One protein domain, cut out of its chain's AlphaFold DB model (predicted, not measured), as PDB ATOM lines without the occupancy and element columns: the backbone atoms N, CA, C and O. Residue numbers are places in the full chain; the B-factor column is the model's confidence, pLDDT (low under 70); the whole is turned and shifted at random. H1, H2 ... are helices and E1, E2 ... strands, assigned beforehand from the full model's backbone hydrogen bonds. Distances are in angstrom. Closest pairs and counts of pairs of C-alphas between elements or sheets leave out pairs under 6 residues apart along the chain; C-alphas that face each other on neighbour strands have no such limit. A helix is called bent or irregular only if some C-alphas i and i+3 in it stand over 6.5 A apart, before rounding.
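AT A GLANCE: This is residues 232 to 275 of the 305 residues of an uncharacterized protein of Thermoprotei archaeon (UniProt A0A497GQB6). The model is a rod: a small meander of three antiparallel strands, E1, E2 and E3, makes one end, and a single long helix, H1, runs on from it and makes the other end. Residues 258 to 275 of H1 stand free and stick out from the sheet as a long arm. The printed part has 44 residues, with three named strands and one named helix in the order E1, E2, E3, H1; the sheet's order is E1, E2, E3, all antiparallel, and the class is mixed, helices and strands. The whole is extended, with a radius of gyration of the C-alphas of 17.1 A, and the C-alphas span 57 by 11 by 8 A.

IN THESE COORDINATES: The printed part begins with E1, residues 232 to 234, whose first C-alpha, of Asp 232, is at (30.526, 0.840, -31.173). E2 follows at residues 237 to 242 and measures 15.6 A from first to last C-alpha. E3 is residues 245 to 250, 15.8 A long, and its first C-alpha, of Val 245, is at (40.098, -3.069, -39.667). H1 is residues 253 to 275, 32.5 A from first to last C-alpha; C-alpha 253 is at (25.328, 13.292, -33.298) and C-alpha 275 at (-0.827, 28.601, -21.694).

HOW THE PARTS SIT: The three strands form a meander, each strand the antiparallel neighbour of the one before, with E1 and E3 as edge strands and E2 as the inner strand. E1 and E2 are a hairpin, with 167 degrees between their directions; C-alphas 233 and 238 face each other at 4.6 A, and N 232 and O 239 are within hydrogen-bond range at 2.9 A. E2 and E3 are also a hairpin, with 160 degrees between their directions; C-alphas 239 and 248 face each other at 4.4 A. Across this pair, N 240 and O 247 are 2.9 A apart and N 247 and O 240 are 2.8 A apart, both within hydrogen-bond range. E1 and E3 are apart. H1 is only just on the sheet, with 5 pairs of C-alphas within 10 A, and only grazes it with residues 253 to 254. The closest C-alphas of E2 and H1 are those of Asn 237 and Met 253, 7.7 A apart. In H1 every O i to N i+4 pair is within hydrogen-bond range, and the helix is not bent.

THE WHOLE: The two C-alphas farthest apart are those of Asp 243 and Ile 275, at 56.6 A. The printed part has no cut, and the links E1 to E2, E2 to E3 and E3 to H1 are tight, with 2 residues in each. The mean pLDDT of the printed part is 76.7; residue 268 and residues 270 to 275 are under 70.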
ATOM      1  N   ASP A 232      30.479  -0.065 -32.316       87.12
ATOM      2  CA  ASP A 232      30.526   0.840 -31.173       87.12
ATOM      3  C   ASP A 232      29.975   2.210 -31.581       87.12
ATOM      4  O   ASP A 232      30.371   2.788 -32.598       87.12
ATOM      5  N   VAL A 233      29.018   2.722 -30.809       81.62
ATOM      6  CA  VAL A 233      28.358   4.002 -31.085       81.62
ATOM      7  C   VAL A 233      28.687   4.967 -29.960       81.62
ATOM      8  O   VAL A 233      28.219   4.804 -28.836       81.62
ATOM      9  N   ASN A 234      29.430   6.018 -30.295       83.44
ATOM     10  CA  ASN A 234      29.780   7.110 -29.398       83.44
ATOM     11  C   ASN A 234      29.108   8.416 -29.870       83.44
ATOM     12  O   ASN A 234      28.613   8.525 -30.994       83.44
ATOM     13  N   GLU A 235      29.090   9.447 -29.028       74.06
ATOM     14  CA  GLU A 235      28.369  10.701 -29.275       74.06
ATOM     15  C   GLU A 235      28.799  11.423 -30.563       74.06
ATOM     16  O   GLU A 235      28.019  12.179 -31.136       74.06
ATOM     17  N   ASN A 236      30.034  11.206 -31.020       83.12
ATOM     18  CA  ASN A 236      30.610  11.882 -32.188       83.12
ATOM     19  C   ASN A 236      31.180  10.923 -33.237       83.12
ATOM     20  O   ASN A 236      31.832  11.361 -34.185       83.12
ATOM     21  N   ASN A 237      31.018   9.611 -33.069       85.00
ATOM     22  CA  ASN A 237      31.444   8.660 -34.084       85.00
ATOM     23  C   ASN A 237      30.742   7.311 -33.947       85.00
ATOM     24  O   ASN A 237      30.290   6.937 -32.870       85.00
ATOM     25  N   VAL A 238      30.674   6.591 -35.057       86.62
ATOM     26  CA  VAL A 238      30.325   5.173 -35.090       86.62
ATOM     27  C   VAL A 238      31.566   4.429 -35.553       86.62
ATOM     28  O   VAL A 238      32.072   4.717 -36.638       86.62
ATOM     29  N   THR A 239      32.063   3.505 -34.740       88.19
ATOM     30  CA  THR A 239      33.224   2.677 -35.073       88.19
ATOM     31  C   THR A 239      32.757   1.265 -35.384       88.19
ATOM     32  O   THR A 239      31.979   0.674 -34.638       88.19
ATOM     33  N   ILE A 240      33.207   0.736 -36.515       90.38
ATOM     34  CA  ILE A 240      32.864  -0.598 -36.991       90.38
ATOM     35  C   ILE A 240      34.162  -1.375 -37.182       90.38
ATOM     36  O   ILE A 240      35.078  -0.873 -37.830       90.38
ATOM     37  N   LEU A 241      34.237  -2.592 -36.647       85.50
ATOM     38  CA  LEU A 241      35.352  -3.504 -36.908       85.50
ATOM     39  C   LEU A 241      34.968  -4.461 -38.044       85.50
ATOM     40  O   LEU A 241      34.170  -5.371 -37.826       85.50
ATOM     41  N   VAL A 242      35.505  -4.242 -39.247       82.19
ATOM     42  CA  VAL A 242      35.309  -5.115 -40.421       82.19
ATOM     43  C   VAL A 242      36.641  -5.784 -40.734       82.19
ATOM     44  O   VAL A 242      37.619  -5.077 -40.940       82.19
ATOM     45  N   ASP A 243      36.700  -7.117 -40.750       79.62
ATOM     46  CA  ASP A 243      37.907  -7.885 -41.105       79.62
ATOM     47  C   ASP A 243      39.179  -7.422 -40.362       79.62
ATOM     48  O   ASP A 243      40.244  -7.247 -40.947       79.62
ATOM     49  N   ASN A 244      39.054  -7.187 -39.048       79.00
ATOM     50  CA  ASN A 244      40.095  -6.634 -38.163       79.00
ATOM     51  C   ASN A 244      40.565  -5.201 -38.487       79.00
ATOM     52  O   ASN A 244      41.512  -4.711 -37.875       79.00
ATOM     53  N   VAL A 245      39.874  -4.488 -39.377       82.12
ATOM     54  CA  VAL A 245      40.098  -3.069 -39.667       82.12
ATOM     55  C   VAL A 245      39.036  -2.226 -38.965       82.12
ATOM     56  O   VAL A 245      37.831  -2.398 -39.168       82.12
ATOM     57  N   ALA A 246      39.478  -1.290 -38.123       83.25
ATOM     58  CA  ALA A 246      38.593  -0.348 -37.447       83.25
ATOM     59  C   ALA A 246      38.258   0.835 -38.372       83.25
ATOM     60  O   ALA A 246      39.099   1.695 -38.637       83.25
ATOM     61  N   ILE A 247      37.012   0.903 -38.839       85.50
ATOM     62  CA  ILE A 247      36.487   2.008 -39.646       85.50
ATOM     63  C   ILE A 247      35.706   2.951 -38.734       85.50
ATOM     64  O   ILE A 247      34.709   2.561 -38.123       85.50
ATOM     65  N   LYS A 248      36.133   4.214 -38.666       87.00
ATOM     66  CA  LYS A 248      35.504   5.246 -37.835       87.00
ATOM     67  C   LYS A 248      34.736   6.248 -38.692       87.00
ATOM     68  O   LYS A 248      35.322   7.042 -39.421       87.00
ATOM     69  N   PHE A 249      33.419   6.267 -38.545       85.88
ATOM     70  CA  PHE A 249      32.553   7.280 -39.139       85.88
ATOM     71  C   PHE A 249      32.402   8.441 -38.165       85.88
ATOM     72  O   PHE A 249      31.760   8.294 -37.127       85.88
ATOM     73  N   ILE A 250      32.974   9.601 -38.485       83.25
ATOM     74  CA  ILE A 250      32.775  10.816 -37.688       83.25
ATOM     75  C   ILE A 250      31.326  11.279 -37.867       83.25
ATOM     76  O   ILE A 250      30.853  11.475 -38.987       83.25
ATOM     77  N   THR A 251      30.612  11.455 -36.757       77.94
ATOM     78  CA  THR A 251      29.231  11.939 -36.745       77.94
ATOM     79  C   THR A 251      29.130  13.241 -35.956       77.94
ATOM     80  O   THR A 251      29.898  13.510 -35.039       77.94
ATOM     81  N   LEU A 252      28.135  14.064 -36.285       79.50
ATOM     82  CA  LEU A 252      27.790  15.264 -35.512       79.50
ATOM     83  C   LEU A 252      26.648  14.978 -34.521       79.50
ATOM     84  O   LEU A 252      25.864  15.877 -34.206       79.50
ATOM     85  N   MET A 253      26.497  13.724 -34.072       76.19
ATOM     86  CA  MET A 253      25.328  13.292 -33.298       76.19
ATOM     87  C   MET A 253      25.171  14.079 -31.997       76.19
ATOM     88  O   MET A 253      24.074  14.575 -31.744       76.19
ATOM     89  N   ARG A 254      26.247  14.309 -31.234       77.75
ATOM     90  CA  ARG A 254      26.232  15.150 -30.025       77.75
ATOM     91  C   ARG A 254      25.666  16.531 -30.317       77.75
ATOM     92  O   ARG A 254      24.754  16.988 -29.635       77.75
ATOM     93  N   ASN A 255      26.162  17.181 -31.369       80.12
ATOM     94  CA  ASN A 255      25.723  18.520 -31.752       80.12
ATOM     95  C   ASN A 255      24.245  18.538 -32.147       80.12
ATOM     96  O   ASN A 255      23.522  19.456 -31.758       80.12
ATOM     97  N   ILE A 256      23.780  17.518 -32.870       75.25
ATOM     98  CA  ILE A 256      22.370  17.361 -33.243       75.25
ATOM     99  C   ILE A 256      21.503  17.140 -31.998       75.25
ATOM    100  O   ILE A 256      20.491  17.825 -31.847       75.25
ATOM    101  N   ILE A 257      21.900  16.247 -31.088       76.12
ATOM    102  CA  ILE A 257      21.170  15.930 -29.850       76.12
ATOM    103  C   ILE A 257      21.097  17.162 -28.945       76.12
ATOM    104  O   ILE A 257      20.005  17.553 -28.529       76.12
ATOM    105  N   VAL A 258      22.228  17.830 -28.699       80.25
ATOM    106  CA  VAL A 258      22.303  19.041 -27.870       80.25
ATOM    107  C   VAL A 258      21.482  20.173 -28.485       80.25
ATOM    108  O   VAL A 258      20.712  20.831 -27.777       80.25
ATOM    109  N   ARG A 259      21.586  20.405 -29.801       77.00
ATOM    110  CA  ARG A 259      20.773  21.426 -30.482       77.00
ATOM    111  C   ARG A 259      19.288  21.091 -30.433       77.00
ATOM    112  O   ARG A 259      18.495  21.979 -30.132       77.00
ATOM    113  N   TYR A 260      18.905  19.839 -30.682       74.88
ATOM    114  CA  TYR A 260      17.514  19.397 -30.603       74.88
ATOM    115  C   TYR A 260      16.951  19.556 -29.188       74.88
ATOM    116  O   TYR A 260      15.851  20.075 -29.024       74.88
ATOM    117  N   TYR A 261      17.720  19.188 -28.161       77.94
ATOM    118  CA  TYR A 261      17.346  19.371 -26.760       77.94
ATOM    119  C   TYR A 261      17.124  20.849 -26.419       77.94
ATOM    120  O   TYR A 261      16.048  21.219 -25.942       77.94
ATOM    121  N   LYS A 262      18.087  21.720 -26.756       82.88
ATOM    122  CA  LYS A 262      17.964  23.178 -26.566       82.88
ATOM    123  C   LYS A 262      16.757  23.748 -27.320       82.88
ATOM    124  O   LYS A 262      16.008  24.558 -26.774       82.88
ATOM    125  N   PHE A 263      16.531  23.301 -28.555       76.31
ATOM    126  CA  PHE A 263      15.384  23.701 -29.369       76.31
ATOM    127  C   PHE A 263      14.050  23.252 -28.753       76.31
ATOM    128  O   PHE A 263      13.121  24.054 -28.641       76.31
ATOM    129  N   ARG A 264      13.969  22.005 -28.270       76.38
ATOM    130  CA  ARG A 264      12.790  21.455 -27.586       76.38
ATOM    131  C   ARG A 264      12.464  22.231 -26.311       76.38
ATOM    132  O   ARG A 264      11.301  22.574 -26.120       76.38
ATOM    133  N   ILE A 265      13.464  22.564 -25.487       76.56
ATOM    134  CA  ILE A 265      13.277  23.410 -24.294       76.56
ATOM    135  C   ILE A 265      12.735  24.783 -24.684       76.56
ATOM    136  O   ILE A 265      11.804  25.277 -24.054       76.56
ATOM    137  N   LYS A 266      13.286  25.404 -25.734       80.38
ATOM    138  CA  LYS A 266      12.835  26.724 -26.197       80.38
ATOM    139  C   LYS A 266      11.369  26.696 -26.642       80.38
ATOM    140  O   LYS A 266      10.610  27.598 -26.292       80.38
ATOM    141  N   ILE A 267      10.963  25.652 -27.366       71.81
ATOM    142  CA  ILE A 267       9.565  25.423 -27.749       71.81
ATOM    143  C   ILE A 267       8.688  25.202 -26.513       71.81
ATOM    144  O   ILE A 267       7.667  25.871 -26.376       71.81
ATOM    145  N   GLN A 268       9.088  24.317 -25.594       67.69
ATOM    146  CA  GLN A 268       8.336  24.049 -24.366       67.69
ATOM    147  C   GLN A 268       8.147  25.318 -23.533       67.69
ATOM    148  O   GLN A 268       7.021  25.604 -23.154       67.69
ATOM    149  N   ARG A 269       9.191  26.134 -23.333       70.56
ATOM    150  CA  ARG A 269       9.096  27.420 -22.621       70.56
ATOM    151  C   ARG A 269       8.111  28.385 -23.286       70.56
ATOM    152  O   ARG A 269       7.293  28.970 -22.585       70.56
ATOM    153  N   LYS A 270       8.138  28.512 -24.621       66.38
ATOM    154  CA  LYS A 270       7.158  29.331 -25.360       66.38
ATOM    155  C   LYS A 270       5.724  28.832 -25.162       66.38
ATOM    156  O   LYS A 270       4.838  29.644 -24.922       66.38
ATOM    157  N   PHE A 271       5.497  27.518 -25.216       56.22
ATOM    158  CA  PHE A 271       4.175  26.937 -24.964       56.22
ATOM    159  C   PHE A 271       3.730  27.096 -23.500       56.22
ATOM    160  O   PHE A 271       2.578  27.436 -23.262       56.22
ATOM    161  N   THR A 272       4.629  26.938 -22.523       52.47
ATOM    162  CA  THR A 272       4.335  27.178 -21.100       52.47
ATOM    163  C   THR A 272       3.988  28.646 -20.828       52.47
ATOM    164  O   THR A 272       3.087  28.917 -20.041       52.47
ATOM    165  N   MET A 273       4.650  29.598 -21.498       52.97
ATOM    166  CA  MET A 273       4.310  31.026 -21.402       52.97
ATOM    167  C   MET A 273       2.966  31.353 -22.073       52.97
ATOM    168  O   MET A 273       2.218  32.167 -21.545       52.97
ATOM    169  N   ALA A 274       2.628  30.694 -23.188       51.75
ATOM    170  CA  ALA A 274       1.372  30.912 -23.914       51.75
ATOM    171  C   ALA A 274       0.127  30.312 -23.227       51.75
ATOM    172  O   ALA A 274      -0.983  30.764 -23.489       51.75
ATOM    173  N   ILE A 275       0.289  29.301 -22.365       47.91
ATOM    174  CA  ILE A 275      -0.827  28.601 -21.694       47.91
ATOM    175  C   ILE A 275      -1.138  29.197 -20.301       47.91
ATOM    176  O   ILE A 275      -2.153  28.866 -19.692       47.91
TER     177      ILE A 275